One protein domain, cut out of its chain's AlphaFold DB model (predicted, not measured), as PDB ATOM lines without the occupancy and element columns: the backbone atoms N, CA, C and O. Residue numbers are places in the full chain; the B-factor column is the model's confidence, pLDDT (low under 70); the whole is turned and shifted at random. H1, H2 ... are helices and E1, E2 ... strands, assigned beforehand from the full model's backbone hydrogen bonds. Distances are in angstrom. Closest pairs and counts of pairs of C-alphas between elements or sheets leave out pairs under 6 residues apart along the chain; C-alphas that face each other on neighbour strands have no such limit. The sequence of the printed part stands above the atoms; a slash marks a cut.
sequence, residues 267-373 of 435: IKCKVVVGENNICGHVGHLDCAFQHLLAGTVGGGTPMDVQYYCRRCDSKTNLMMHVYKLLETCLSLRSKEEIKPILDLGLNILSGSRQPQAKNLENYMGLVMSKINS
ATOM      1  N   ILE A 267     156.390 164.254 172.028       87.44
ATOM      2  CA  ILE A 267     157.381 163.428 171.356       87.44
ATOM      3  C   ILE A 267     157.813 162.270 172.251       87.44
ATOM      4  O   ILE A 267     158.087 162.444 173.437       87.44
ATOM      5  N   LYS A 268     157.889 161.069 171.669       86.69
ATOM      6  CA  LYS A 268     158.471 159.878 172.298       86.69
ATOM      7  C   LYS A 268     159.820 159.580 171.656       86.69
ATOM      8  O   LYS A 268     159.897 159.380 170.446       86.69
ATOM      9  N   CYS A 269     160.877 159.523 172.458       85.06
ATOM     10  CA  CYS A 269     162.212 159.182 171.988       85.06
ATOM     11  C   CYS A 269     162.257 157.709 171.562       85.06
ATOM     12  O   CYS A 269     162.070 156.809 172.382       85.06
ATOM     13  N   LYS A 270     162.509 157.465 170.273       82.00
ATOM     14  CA  LYS A 270     162.585 156.118 169.682       82.00
ATOM     15  C   LYS A 270     164.017 155.636 169.427       82.00
ATOM     16  O   LYS A 270     164.205 154.606 168.795       82.00
ATOM     17  N   VAL A 271     165.019 156.370 169.909       82.44
ATOM     18  CA  VAL A 271     166.427 156.007 169.710       82.44
ATOM     19  C   VAL A 271     166.762 154.751 170.512       82.44
ATOM     20  O   VAL A 271     166.410 154.656 171.689       82.44
ATOM     21  N   VAL A 272     167.427 153.798 169.862       78.94
ATOM     22  CA  VAL A 272     167.946 152.580 170.489       78.94
ATOM     23  C   VAL A 272     169.226 152.919 171.255       78.94
ATOM     24  O   VAL A 272     170.120 153.577 170.730       78.94
ATOM     25  N   VAL A 273     169.299 152.489 172.509       70.69
ATOM     26  CA  VAL A 273     170.406 152.705 173.439       70.69
ATOM     27  C   VAL A 273     170.916 151.332 173.886       70.69
ATOM     28  O   VAL A 273     170.207 150.591 174.567       70.69
ATOM     29  N   GLY A 274     172.151 150.988 173.515       68.31
ATOM     30  CA  GLY A 274     172.767 149.693 173.839       68.31
ATOM     31  C   GLY A 274     172.237 148.524 172.996       68.31
ATOM     32  O   GLY A 274     171.858 148.709 171.843       68.31
ATOM     33  N   GLU A 275     172.218 147.322 173.583       59.12
ATOM     34  CA  GLU A 275     171.814 146.052 172.950       59.12
ATOM     35  C   GLU A 275     170.279 145.939 172.809       59.12
ATOM     36  O   GLU A 275     169.644 145.093 173.429       59.12
ATOM     37  N   ASN A 276     169.672 146.814 172.000       60.62
ATOM     38  CA  ASN A 276     168.263 146.763 171.556       60.62
ATOM     39  C   ASN A 276     167.206 147.400 172.478       60.62
ATOM     40  O   ASN A 276     166.009 147.188 172.281       60.62
ATOM     41  N   ASN A 277     167.596 148.244 173.434       70.12
ATOM     42  CA  ASN A 277     166.620 148.966 174.258       70.12
ATOM     43  C   ASN A 277     166.240 150.311 173.634       70.12
ATOM     44  O   ASN A 277     167.088 151.176 173.448       70.12
ATOM     45  N   ILE A 278     164.956 150.535 173.350       77.25
ATOM     46  CA  ILE A 278     164.466 151.849 172.912       77.25
ATOM     47  C   ILE A 278     164.369 152.776 174.128       77.25
ATOM     48  O   ILE A 278     163.789 152.415 175.147       77.25
ATOM     49  N   CYS A 279     164.888 153.997 174.001       80.31
ATOM     50  CA  CYS A 279     164.883 155.010 175.055       80.31
ATOM     51  C   CYS A 279     163.486 155.256 175.651       80.31
ATOM     52  O   CYS A 279     163.348 155.394 176.862       80.31
ATOM     53  N   GLY A 280     162.450 155.338 174.814       77.62
ATOM     54  CA  GLY A 280     161.044 155.312 175.226       77.62
ATOM     55  C   GLY A 280     160.532 156.545 175.978       77.62
ATOM     56  O   GLY A 280     159.326 156.662 176.174       77.62
ATOM     57  N   HIS A 281     161.402 157.477 176.360       80.38
ATOM     58  CA  HIS A 281     161.044 158.660 177.139       80.38
ATOM     59  C   HIS A 281     160.145 159.627 176.360       80.38
ATOM     60  O   HIS A 281     160.412 159.934 175.197       80.38
ATOM     61  N   VAL A 282     159.108 160.140 177.025       84.94
ATOM     62  CA  VAL A 282     158.102 161.038 176.442       84.94
ATOM     63  C   VAL A 282     158.318 162.471 176.937       84.94
ATOM     64  O   VAL A 282     158.744 162.688 178.070       84.94
ATOM     65  N   GLY A 283     158.026 163.471 176.111       86.81
ATOM     66  CA  GLY A 283     157.993 164.874 176.515       86.81
ATOM     67  C   GLY A 283     156.911 165.657 175.782       86.81
ATOM     68  O   GLY A 283     156.686 165.403 174.603       86.81
ATOM     69  N   HIS A 284     156.265 166.612 176.460       89.44
ATOM     70  CA  HIS A 284     155.479 167.638 175.772       89.44
ATOM     71  C   HIS A 284     156.402 168.453 174.873       89.44
ATOM     72  O   HIS A 284     157.504 168.816 175.302       89.44
ATOM     73  N   LEU A 285     155.953 168.761 173.659       89.19
ATOM     74  CA  LEU A 285     156.751 169.581 172.755       89.19
ATOM     75  C   LEU A 285     156.878 171.010 173.279       89.19
ATOM     76  O   LEU A 285     157.992 171.520 173.309       89.19
ATOM     77  N   ASP A 286     155.811 171.589 173.832       84.75
ATOM     78  CA  ASP A 286     155.870 172.906 174.485       84.75
ATOM     79  C   ASP A 286     156.928 172.967 175.594       84.75
ATOM     80  O   ASP A 286     157.727 173.901 175.665       84.75
ATOM     81  N   CYS A 287     156.997 171.934 176.442       86.00
ATOM     82  CA  CYS A 287     158.036 171.860 177.467       86.00
ATOM     83  C   CYS A 287     159.432 171.736 176.843       86.00
ATOM     84  O   CYS A 287     160.391 172.298 177.365       86.00
ATOM     85  N   ALA A 288     159.569 171.004 175.736       88.94
ATOM     86  CA  ALA A 288     160.843 170.897 175.038       88.94
ATOM     87  C   ALA A 288     161.278 172.250 174.453       88.94
ATOM     88  O   ALA A 288     162.443 172.608 174.599       88.94
ATOM     89  N   PHE A 289     160.358 173.041 173.899       83.06
ATOM     90  CA  PHE A 289     160.637 174.396 173.412       83.06
ATOM     91  C   PHE A 289     161.064 175.352 174.517       83.06
ATOM     92  O   PHE A 289     162.114 175.984 174.410       83.06
ATOM     93  N   GLN A 290     160.299 175.410 175.609       84.31
ATOM     94  CA  GLN A 290     160.592 176.290 176.747       84.31
ATOM     95  C   GLN A 290     161.985 176.047 177.342       84.31
ATOM     96  O   GLN A 290     162.601 176.963 177.881       84.31
ATOM     97  N   HIS A 291     162.497 174.821 177.220       83.25
ATOM     98  CA  HIS A 291     163.815 174.432 177.710       83.25
ATOM     99  C   HIS A 291     164.882 174.299 176.612       83.25
ATOM    100  O   HIS A 291     165.956 173.765 176.889       83.25
ATOM    101  N   LEU A 292     164.617 174.789 175.393       84.94
ATOM    102  CA  LEU A 292     165.545 174.766 174.252       84.94
ATOM    103  C   LEU A 292     166.023 173.351 173.872       84.94
ATOM    104  O   LEU A 292     167.160 173.145 173.456       84.94
ATOM    105  N   LEU A 293     165.142 172.364 174.038       87.94
ATOM    106  CA  LEU A 293     165.364 170.957 173.708       87.94
ATOM    107  C   LEU A 293     164.650 170.532 172.416       87.94
ATOM    108  O   LEU A 293     164.751 169.371 172.040       87.94
ATOM    109  N   ALA A 294     163.905 171.420 171.756       90.38
ATOM    110  CA  ALA A 294     163.222 171.157 170.491       90.38
ATOM    111  C   ALA A 294     163.305 172.362 169.546       90.38
ATOM    112  O   ALA A 294     163.381 173.502 170.003       90.38
ATOM    113  N   GLY A 295     163.253 172.095 168.239       88.50
ATOM    114  CA  GLY A 295     163.237 173.103 167.176       88.50
ATOM    115  C   GLY A 295     164.623 173.454 166.651       88.50
ATOM    116  O   GLY A 295     165.533 172.616 166.641       88.50
ATOM    117  N   THR A 296     164.767 174.698 166.198       86.81
ATOM    118  CA  THR A 296     166.039 175.239 165.716       86.81
ATOM    119  C   THR A 296     166.668 176.140 166.769       86.81
ATOM    120  O   THR A 296     166.256 177.277 166.986       86.81
ATOM    121  N   VAL A 297     167.693 175.615 167.440       79.62
ATOM    122  CA  VAL A 297     168.380 176.283 168.549       79.62
ATOM    123  C   VAL A 297     169.814 176.600 168.128       79.62
ATOM    124  O   VAL A 297     170.619 175.702 167.860       79.62
ATOM    125  N   GLY A 298     170.143 177.893 168.075       64.62
ATOM    126  CA  GLY A 298     171.515 178.375 167.904       64.62
ATOM    127  C   GLY A 298     172.261 178.386 169.241       64.62
ATOM    128  O   GLY A 298     171.763 178.948 170.212       64.62
ATOM    129  N   GLY A 299     173.445 177.767 169.321       62.72
ATOM    130  CA  GLY A 299     174.216 177.688 170.570       62.72
ATOM    131  C   GLY A 299     175.261 176.569 170.597       62.72
ATOM    132  O   GLY A 299     175.683 176.082 169.549       62.72
ATOM    133  N   GLY A 300     175.678 176.165 171.807       46.91
ATOM    134  CA  GLY A 300     176.786 175.221 172.048       46.91
ATOM    135  C   GLY A 300     176.617 173.824 171.430       46.91
ATOM    136  O   GLY A 300     177.606 173.182 171.090       46.91
ATOM    137  N   THR A 301     175.384 173.378 171.206       58.34
ATOM    138  CA  THR A 301     175.061 172.185 170.414       58.34
ATOM    139  C   THR A 301     173.959 172.545 169.423       58.34
ATOM    140  O   THR A 301     172.783 172.455 169.770       58.34
ATOM    141  N   PRO A 302     174.300 172.948 168.186       72.44
ATOM    142  CA  PRO A 302     173.303 173.402 167.230       72.44
ATOM    143  C   PRO A 302     172.295 172.289 166.927       72.44
ATOM    144  O   PRO A 302     172.651 171.110 166.779       72.44
ATOM    145  N   MET A 303     171.028 172.679 166.876       84.38
ATOM    146  CA  MET A 303     169.898 171.839 166.495       84.38
ATOM    147  C   MET A 303     169.143 172.565 165.392       84.38
ATOM    148  O   MET A 303     168.989 173.781 165.468       84.38
ATOM    149  N   ASP A 304     168.711 171.835 164.370       89.56
ATOM    150  CA  ASP A 304     167.906 172.382 163.278       89.56
ATOM    151  C   ASP A 304     166.729 171.439 163.028       89.56
ATOM    152  O   ASP A 304     166.928 170.327 162.536       89.56
ATOM    153  N   VAL A 305     165.532 171.855 163.448       91.62
ATOM    154  CA  VAL A 305     164.299 171.047 163.433       91.62
ATOM    155  C   VAL A 305     164.492 169.678 164.105       91.62
ATOM    156  O   VAL A 305     164.195 168.610 163.562       91.62
ATOM    157  N   GLN A 306     165.048 169.688 165.317       92.00
ATOM    158  CA  GLN A 306     165.377 168.473 166.064       92.00
ATOM    159  C   GLN A 306     164.905 168.553 167.512       92.00
ATOM    160  O   GLN A 306     164.782 169.630 168.078       92.00
ATOM    161  N   TYR A 307     164.690 167.392 168.120       91.12
ATOM    162  CA  TYR A 307     164.424 167.215 169.542       91.12
ATOM    163  C   TYR A 307     165.597 166.519 170.229       91.12
ATOM    164  O   TYR A 307     166.106 165.526 169.716       91.12
ATOM    165  N   TYR A 308     166.012 167.011 171.392       87.62
ATOM    166  CA  TYR A 308     167.062 166.448 172.230       87.62
ATOM    167  C   TYR A 308     166.454 165.760 173.447       87.62
ATOM    168  O   TYR A 308     165.815 166.381 174.299       87.62
ATOM    169  N   CYS A 309     166.698 164.460 173.568       85.81
ATOM    170  CA  CYS A 309     166.233 163.691 174.706       85.81
ATOM    171  C   CYS A 309     167.235 163.773 175.862       85.81
ATOM    172  O   CYS A 309     168.251 163.085 175.841       85.81
ATOM    173  N   ARG A 310     166.895 164.498 176.936       79.62
ATOM    174  CA  ARG A 310     167.735 164.689 178.147       79.62
ATOM    175  C   ARG A 310     168.059 163.412 178.948       79.62
ATOM    176  O   ARG A 310     168.628 163.478 180.033       79.62
ATOM    177  N   ARG A 311     167.591 162.248 178.495       76.12
ATOM    178  CA  ARG A 311     167.772 160.958 179.179       76.12
ATOM    179  C   ARG A 311     168.776 160.043 178.507       76.12
ATOM    180  O   ARG A 311     169.442 159.284 179.196       76.12
ATOM    181  N   CYS A 312     168.843 160.092 177.184       78.94
ATOM    182  CA  CYS A 312     169.783 159.294 176.394       78.94
ATOM    183  C   CYS A 312     170.719 160.166 175.553       78.94
ATOM    184  O   CYS A 312     171.477 159.643 174.747       78.94
ATOM    185  N   ASP A 313     170.591 161.487 175.692       83.75
ATOM    186  CA  ASP A 313     171.363 162.527 175.018       83.75
ATOM    187  C   ASP A 313     171.355 162.443 173.483       83.75
ATOM    188  O   ASP A 313     172.185 163.041 172.799       83.75
ATOM    189  N   SER A 314     170.372 161.732 172.926       83.81
ATOM    190  CA  SER A 314     170.191 161.580 171.487       83.81
ATOM    191  C   SER A 314     169.323 162.687 170.893       83.81
ATOM    192  O   SER A 314     168.463 163.273 171.561       83.81
ATOM    193  N   LYS A 315     169.534 162.944 169.599       88.50
ATOM    194  CA  LYS A 315     168.736 163.875 168.799       88.50
ATOM    195  C   LYS A 315     167.766 163.105 167.903       88.50
ATOM    196  O   LYS A 315     168.132 162.094 167.316       88.50
ATOM    197  N   THR A 316     166.532 163.582 167.786       88.75
ATOM    198  CA  THR A 316     165.483 163.028 166.917       88.75
ATOM    199  C   THR A 316     165.023 164.104 165.937       88.75
ATOM    200  O   THR A 316     164.799 165.240 166.344       88.75
ATOM    201  N   ASN A 317     164.887 163.772 164.651       88.00
ATOM    202  CA  ASN A 317     164.386 164.705 163.637       88.00
ATOM    203  C   ASN A 317     162.882 164.973 163.847       88.00
ATOM    204  O   ASN A 317     162.104 164.027 163.985       88.00
ATOM    205  N   LEU A 318     162.483 166.249 163.875       92.62
ATOM    206  CA  LEU A 318     161.094 166.670 164.068       92.62
ATOM    207  C   LEU A 318     160.308 166.862 162.767       92.62
ATOM    208  O   LEU A 318     159.090 166.969 162.840       92.62
ATOM    209  N   MET A 319     160.930 166.840 161.586       88.62
ATOM    210  CA  MET A 319     160.236 167.031 160.300       88.62
ATOM    211  C   MET A 319     159.063 166.061 160.124       88.62
ATOM    212  O   MET A 319     157.957 166.473 159.784       88.62
ATOM    213  N   MET A 320     159.267 164.778 160.440       84.31
ATOM    214  CA  MET A 320     158.206 163.763 160.392       84.31
ATOM    215  C   MET A 320     157.075 164.049 161.390       84.31
ATOM    216  O   MET A 320     155.923 163.694 161.156       84.31
ATOM    217  N   HIS A 321     157.394 164.698 162.511       87.94
ATOM    218  CA  HIS A 321     156.381 165.152 163.454       87.94
ATOM    219  C   HIS A 321     155.553 166.281 162.847       87.94
ATOM    220  O   HIS A 321     154.332 166.216 162.900       87.94
ATOM    221  N   VAL A 322     156.190 167.252 162.183       90.38
ATOM    222  CA  VAL A 322     155.487 168.362 161.518       90.38
ATOM    223  C   VAL A 322     154.552 167.873 160.409       90.38
ATOM    224  O   VAL A 322     153.420 168.341 160.324       90.38
ATOM    225  N   TYR A 323     154.956 166.880 159.614       86.00
ATOM    226  CA  TYR A 323     154.052 166.266 158.632       86.00
ATOM    227  C   TYR A 323     152.804 165.652 159.283       86.00
ATOM    228  O   TYR A 323     151.697 165.825 158.778       86.00
ATOM    229  N   LYS A 324     152.952 165.010 160.448       85.56
ATOM    230  CA  LYS A 324     151.811 164.479 161.215       85.56
ATOM    231  C   LYS A 324     150.944 165.575 161.825       85.56
ATOM    232  O   LYS A 324     149.729 165.398 161.910       85.56
ATOM    233  N   LEU A 325     151.543 166.694 162.245       87.75
ATOM    234  CA  LEU A 325     150.793 167.876 162.686       87.75
ATOM    235  C   LEU A 325     149.901 168.377 161.549       87.75
ATOM    236  O   LEU A 325     148.706 168.564 161.751       87.75
ATOM    237  N   LEU A 326     150.463 168.507 160.344       85.94
ATOM    238  CA  LEU A 326     149.723 168.910 159.152       85.94
ATOM    239  C   LEU A 326     148.591 167.940 158.817       85.94
ATOM    240  O   LEU A 326     147.461 168.384 158.665       85.94
ATOM    241  N   GLU A 327     148.853 166.633 158.775       84.38
ATOM    242  CA  GLU A 327     147.811 165.621 158.545       84.38
ATOM    243  C   GLU A 327     146.683 165.717 159.586       84.38
ATOM    244  O   GLU A 327     145.501 165.624 159.252       84.38
ATOM    245  N   THR A 328     147.036 165.969 160.850       83.44
ATOM    246  CA  THR A 328     146.056 166.170 161.925       83.44
ATOM    247  C   THR A 328     145.223 167.421 161.661       83.44
ATOM    248  O   THR A 328     144.000 167.338 161.717       83.44
ATOM    249  N   CYS A 329     145.845 168.536 161.273       84.75
ATOM    250  CA  CYS A 329     145.136 169.736 160.834       84.75
ATOM    251  C   CYS A 329     144.144 169.434 159.694       84.75
ATOM    252  O   CYS A 329     143.017 169.916 159.760       84.75
ATOM    253  N   LEU A 330     144.521 168.606 158.697       80.38
ATOM    254  CA  LEU A 330     143.650 168.257 157.552       80.38
ATOM    255  C   LEU A 330     142.383 167.507 157.999       80.38
ATOM    256  O   LEU A 330     141.348 167.575 157.339       80.38
ATOM    257  N   SER A 331     142.466 166.773 159.111       80.06
ATOM    258  CA  SER A 331     141.349 165.994 159.652       80.06
ATOM    259  C   SER A 331     140.372 166.809 160.509       80.06
ATOM    260  O   SER A 331     139.267 166.339 160.788       80.06
ATOM    261  N   LEU A 332     140.752 168.023 160.917       81.31
ATOM    262  CA  LEU A 332     139.956 168.877 161.797       81.31
ATOM    263  C   LEU A 332     139.069 169.840 161.001       81.31
ATOM    264  O   LEU A 332     139.358 170.211 159.866       81.31
ATOM    265  N   ARG A 333     137.955 170.251 161.615       73.00
ATOM    266  CA  ARG A 333     136.973 171.173 161.011       73.00
ATOM    267  C   ARG A 333     136.858 172.507 161.751       73.00
ATOM    268  O   ARG A 333     136.241 173.433 161.234       73.00
ATOM    269  N   SER A 334     137.446 172.605 162.943       82.44
ATOM    270  CA  SER A 334     137.366 173.774 163.819       82.44
ATOM    271  C   SER A 334     138.604 174.665 163.688       82.44
ATOM    272  O   SER A 334     139.736 174.188 163.791       82.44
ATOM    273  N   LYS A 335     138.400 175.979 163.504       82.69
ATOM    274  CA  LYS A 335     139.493 176.970 163.453       82.69
ATOM    275  C   LYS A 335     140.257 177.000 164.772       82.69
ATOM    276  O   LYS A 335     141.481 177.108 164.777       82.69
ATOM    277  N   GLU A 336     139.534 176.909 165.878       83.75
ATOM    278  CA  GLU A 336     140.049 176.990 167.241       83.75
ATOM    279  C   GLU A 336     140.946 175.794 167.578       83.75
ATOM    280  O   GLU A 336     141.916 175.950 168.313       83.75
ATOM    281  N   GLU A 337     140.670 174.626 166.993       83.00
ATOM    282  CA  GLU A 337     141.474 173.410 167.174       83.00
ATOM    283  C   GLU A 337     142.704 173.377 166.254       83.00
ATOM    284  O   GLU A 337     143.757 172.879 166.647       83.00
ATOM    285  N   ILE A 338     142.608 173.936 165.042       86.31
ATOM    286  CA  ILE A 338     143.710 173.932 164.066       86.31
ATOM    287  C   ILE A 338     144.816 174.925 164.453       86.31
ATOM    288  O   ILE A 338     146.000 174.618 164.301       86.31
ATOM    289  N   LYS A 339     144.451 176.107 164.969       88.31
ATOM    290  CA  LYS A 339     145.403 177.158 165.376       88.31
ATOM    291  C   LYS A 339     146.549 176.652 166.267       88.31
ATOM    292  O   LYS A 339     147.694 176.779 165.838       88.31
ATOM    293  N   PRO A 340     146.300 176.022 167.434       87.94
ATOM    294  CA  PRO A 340     147.384 175.585 168.316       87.94
ATOM    295  C   PRO A 340     148.305 174.538 167.674       87.94
ATOM    296  O   PRO A 340     149.487 174.470 168.008       87.94
ATOM    297  N   ILE A 341     147.800 173.728 166.737       89.06
ATOM    298  CA  ILE A 341     148.610 172.736 166.015       89.06
ATOM    299  C   ILE A 341     149.531 173.429 165.003       89.06
ATOM    300  O   ILE A 341     150.712 173.086 164.902       89.06
ATOM    301  N   LEU A 342     149.011 174.419 164.271       90.19
ATOM    302  CA  LEU A 342     149.805 175.213 163.338       90.19
ATOM    303  C   LEU A 342     150.860 176.054 164.059       90.19
ATOM    304  O   LEU A 342     152.002 176.074 163.608       90.19
ATOM    305  N   ASP A 343     150.514 176.684 165.184       90.19
ATOM    306  CA  ASP A 343     151.462 177.436 166.017       90.19
ATOM    307  C   ASP A 343     152.621 176.546 166.481       90.19
ATOM    308  O   ASP A 343     153.789 176.919 166.359       90.19
ATOM    309  N   LEU A 344     152.321 175.330 166.950       90.38
ATOM    310  CA  LEU A 344     153.348 174.362 167.333       90.38
ATOM    311  C   LEU A 344     154.249 173.987 166.148       90.38
ATOM    312  O   LEU A 344     155.470 173.926 166.293       90.38
ATOM    313  N   GLY A 345     153.662 173.750 164.973       91.31
ATOM    314  CA  GLY A 345     154.408 173.453 163.750       91.31
ATOM    315  C   GLY A 345     155.330 174.592 163.320       91.31
ATOM    316  O   GLY A 345     156.496 174.349 163.015       91.31
ATOM    317  N   LEU A 346     154.847 175.834 163.365       91.75
ATOM    318  CA  LEU A 346     155.650 177.022 163.078       91.75
ATOM    319  C   LEU A 346     156.811 177.149 164.071       91.75
ATOM    320  O   LEU A 346     157.954 177.259 163.642       91.75
ATOM    321  N   ASN A 347     156.558 176.987 165.375       90.38
ATOM    322  CA  ASN A 347     157.609 177.003 166.401       90.38
ATOM    323  C   ASN A 347     158.700 175.939 166.165       90.38
ATOM    324  O   ASN A 347     159.874 176.187 166.441       90.38
ATOM    325  N   ILE A 348     158.337 174.760 165.640       91.62
ATOM    326  CA  ILE A 348     159.298 173.706 165.273       91.62
ATOM    327  C   ILE A 348     160.195 174.129 164.103       91.62
ATOM    328  O   ILE A 348     161.387 173.810 164.110       91.62
ATOM    329  N   LEU A 349     159.626 174.792 163.098       92.94
ATOM    330  CA  LEU A 349     160.294 175.093 161.833       92.94
ATOM    331  C   LEU A 349     161.069 176.414 161.849       92.94
ATOM    332  O   LEU A 349     162.046 176.558 161.109       92.94
ATOM    333  N   SER A 350     160.651 177.366 162.682       89.75
ATOM    334  CA  SER A 350     161.169 178.726 162.642       89.75
ATOM    335  C   SER A 350     162.677 178.808 162.832       89.75
ATOM    336  O   SER A 350     163.277 178.195 163.715       89.75
ATOM    337  N   GLY A 351     163.304 179.601 161.964       87.69
ATOM    338  CA  GLY A 351     164.752 179.804 161.954       87.69
ATOM    339  C   GLY A 351     165.548 178.650 161.336       87.69
ATOM    340  O   GLY A 351     166.782 178.717 161.324       87.69
ATOM    341  N   SER A 352     164.883 177.618 160.801       91.50
ATOM    342  CA  SER A 352     165.555 176.503 160.136       91.50
ATOM    343  C   SER A 352     166.377 176.943 158.926       91.50
ATOM    344  O   SER A 352     166.022 177.857 158.175       91.50
ATOM    345  N   ARG A 353     167.505 176.259 158.702       88.44
ATOM    346  CA  ARG A 353     168.326 176.437 157.496       88.44
ATOM    347  C   ARG A 353     167.952 175.445 156.399       88.44
ATOM    348  O   ARG A 353     168.352 175.656 155.254       88.44
ATOM    349  N   GLN A 354     167.182 174.408 156.723       89.25
ATOM    350  CA  GLN A 354     166.765 173.381 155.777       89.25
ATOM    351  C   GLN A 354     165.745 173.954 154.774       89.25
ATOM    352  O   GLN A 354     164.733 174.520 155.193       89.25
ATOM    353  N   PRO A 355     165.954 173.794 153.450       90.31
ATOM    354  CA  PRO A 355     165.007 174.276 152.440       90.31
ATOM    355  C   PRO A 355     163.602 173.686 152.611       90.31
ATOM    356  O   PRO A 355     162.609 174.402 152.517       90.31
ATOM    357  N   GLN A 356     163.522 172.393 152.936       87.44
ATOM    358  CA  GLN A 356     162.257 171.694 153.162       87.44
ATOM    359  C   GLN A 356     161.488 172.266 154.361       87.44
ATOM    360  O   GLN A 356     160.281 172.469 154.266       87.44
ATOM    361  N   ALA A 357     162.184 172.580 155.458       90.62
ATOM    362  CA  ALA A 357     161.573 173.187 156.635       90.62
ATOM    363  C   ALA A 357     161.033 174.593 156.337       90.62
ATOM    364  O   ALA A 357     159.907 174.898 156.711       90.62
ATOM    365  N   LYS A 358     161.783 175.412 155.585       93.75
ATOM    366  CA  LYS A 358     161.334 176.747 155.152       93.75
ATOM    367  C   LYS A 358     160.108 176.698 154.246       93.75
ATOM    368  O   LYS A 358     159.196 177.501 154.402       93.75
ATOM    369  N   ASN A 359     160.070 175.755 153.302       92.00
ATOM    370  CA  ASN A 359     158.901 175.570 152.441       92.00
ATOM    371  C   ASN A 359     157.661 175.225 153.273       92.00
ATOM    372  O   ASN A 359     156.588 175.781 153.046       92.00
ATOM    373  N   LEU A 360     157.830 174.350 154.268       92.44
ATOM    374  CA  LEU A 360     156.756 173.953 155.169       92.44
ATOM    375  C   LEU A 360     156.320 175.102 156.088       92.44
ATOM    376  O   LEU A 360     155.126 175.285 156.299       92.44
ATOM    377  N   GLU A 361     157.264 175.915 156.567       93.56
ATOM    378  CA  GLU A 361     156.998 177.090 157.404       93.56
ATOM    379  C   GLU A 361     156.158 178.115 156.637       93.56
ATOM    380  O   GLU A 361     155.123 178.562 157.125       93.56
ATOM    381  N   ASN A 362     156.545 178.412 155.391       92.31
ATOM    382  CA  ASN A 362     155.800 179.311 154.511       92.31
ATOM    383  C   ASN A 362     154.380 178.796 154.239       92.31
ATOM    384  O   ASN A 362     153.421 179.566 154.295       92.31
ATOM    385  N   TYR A 363     154.235 177.495 153.969       90.62
ATOM    386  CA  TYR A 363     152.930 176.877 153.743       90.62
ATOM    387  C   TYR A 363     152.040 176.951 154.993       90.62
ATOM    388  O   TYR A 363     150.908 177.425 154.920       90.62
ATOM    389  N   MET A 364     152.558 176.552 156.157       92.19
ATOM    390  CA  MET A 364     151.822 176.614 157.425       92.19
ATOM    391  C   MET A 364     151.455 178.053 157.802       92.19
ATOM    392  O   MET A 364     150.339 178.299 158.256       92.19
ATOM    393  N   GLY A 365     152.348 179.014 157.551       92.00
ATOM    394  CA  GLY A 365     152.097 180.439 157.762       92.00
ATOM    395  C   GLY A 365     150.986 180.977 156.859       92.00
ATOM    396  O   GLY A 365     150.114 181.717 157.322       92.00
ATOM    397  N   LEU A 366     150.950 180.550 155.592       89.50
ATOM    398  CA  LEU A 366     149.859 180.876 154.675       89.50
ATOM    399  C   LEU A 366     148.523 180.336 155.203       89.50
ATOM    400  O   LEU A 366     147.560 181.099 155.296       89.50
ATOM    401  N   VAL A 367     148.468 179.061 155.602       87.38
ATOM    402  CA  VAL A 367     147.252 178.440 156.159       87.38
ATOM    403  C   VAL A 367     146.797 179.165 157.431       87.38
ATOM    404  O   VAL A 367     145.618 179.500 157.563       87.38
ATOM    405  N   MET A 368     147.726 179.495 158.330       89.00
ATOM    406  CA  MET A 368     147.440 180.257 159.548       89.00
ATOM    407  C   MET A 368     146.851 181.643 159.237       89.00
ATOM    408  O   MET A 368     145.877 182.065 159.866       89.00
ATOM    409  N   SER A 369     147.385 182.348 158.234       87.88
ATOM    410  CA  SER A 369     146.856 183.655 157.822       87.88
ATOM    411  C   SER A 369     145.426 183.562 157.274       87.88
ATOM    412  O   SER A 369     144.577 184.381 157.631       87.88
ATOM    413  N   LYS A 370     145.123 182.511 156.495       85.25
ATOM    414  CA  LYS A 370     143.772 182.238 155.984       85.25
ATOM    415  C   LYS A 370     142.790 181.959 157.119       85.25
ATOM    416  O   LYS A 370     141.705 182.533 157.127       85.25
ATOM    417  N   ILE A 371     143.181 181.161 158.114       83.88
ATOM    418  CA  ILE A 371     142.353 180.849 159.294       83.88
ATOM    419  C   ILE A 371     142.045 182.101 160.122       83.88
ATOM    420  O   ILE A 371     140.928 182.245 160.628       83.88
ATOM    421  N   ASN A 372     143.019 183.001 160.256       82.75
ATOM    422  CA  ASN A 372     142.852 184.263 160.975       82.75
ATOM    423  C   ASN A 372     142.033 185.298 160.190       82.75
ATOM    424  O   ASN A 372     141.485 186.225 160.786       82.75
ATOM    425  N   SER A 373     141.894 185.125 158.875       79.69
ATOM    426  CA  SER A 373     140.943 185.885 158.070       79.69
ATOM    427  C   SER A 373     139.513 185.338 158.232       79.69
ATOM    428  O   SER A 373     139.290 184.156 158.504       79.69
TER     429      SER A 373
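Overview. This is residues 267 to 373 of the 435 residues of the protein "PHD_Oberon domain-containing protein" of Aegilops tauschii (UniProt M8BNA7). Three helices, H2, H3 and H4, form an up-and-down bundle, and one end of it, at H2 and H3, packs on a small sheet of three strands, E2, E3 and E4. Short helix H1 packs beside E2 and E3, and residues 267 to 281 make a long loop, folded back on itself, that reaches the end of the long axis away from the bundle. The 107 printed residues hold four named helices and four named strands, in the order E1 H1 E2 E3 E4 H2 H3 H4; the sheet's order is E2 - E3 - E4, antiparallel, and the class is mixed, helices and strands. The whole is compact, with a radius of gyration of the C-alphas of 14.7 A, and elongated, spanning 51 by 28 by 23 A.

Arrangement. Start at residues 267 to 268, which pair antiparallel with residues 282 to 283 of E1, residues 282 to 284; E1 pairs with no named strand. E1 and H1, residues 285 to 290, meet only through their link. Next look at E2, residues 294 to 297, E3, residues 303 to 308, and E4, residues 315 to 317: they form a meander, each strand the antiparallel neighbour of the one before. In the hairpin of E2 and E3, N 295 and O 306 are 2.9 A apart, within hydrogen-bond range; in that of E3 and E4, N 307 and O 316 are 2.8 A apart. H1 is on this sheet, its closest C-alphas to E2 being those of Ala 288 and Ala 294, 5.1 A apart. H2, residues 319 to 331, and H3, residues 335 to 349, make two layers with the sheet, helices on one face of it. H3 stands up from the sheet at 63 degrees, on the same face as H1; the closest C-alphas of H3 and E2 are those of Ile 348 and Gly 295, 4.4 A apart. H2 and H3 touch as a helical hairpin, closest at C-alphas 329 and 338, 5.5 A, with a shallow tilt of 12 degrees, opposite ways. H4, residues 355 to 372, touches H3, closest at C-alphas 357 and 349, 5.7 A, in a helical hairpin with a shallow tilt of 24 degrees; H4 is not on the sheet. Every O i to N i+4 pair is within hydrogen-bond range in H1, H2 and H4; in H3, 9 of 11 are.

Along the chain. Find C-alpha 282 at (158.102, 161.038, 176.442), where E1 begins. H2 starts at C-alpha 319, (160.236, 167.031, 160.300), and runs 18.9 A; H3 runs 20.9 A. H4 runs 25.8 A to C-alpha 372 at (142.852, 184.263, 160.975).

Size, cuts and confidence. The C-alphas farthest apart are those of Glu 275 and Ser 373, 52.5 A. The printed part has no cut, and no link is long. Look for pLDDT under 70 at residues 274 to 276 and 298 to 301.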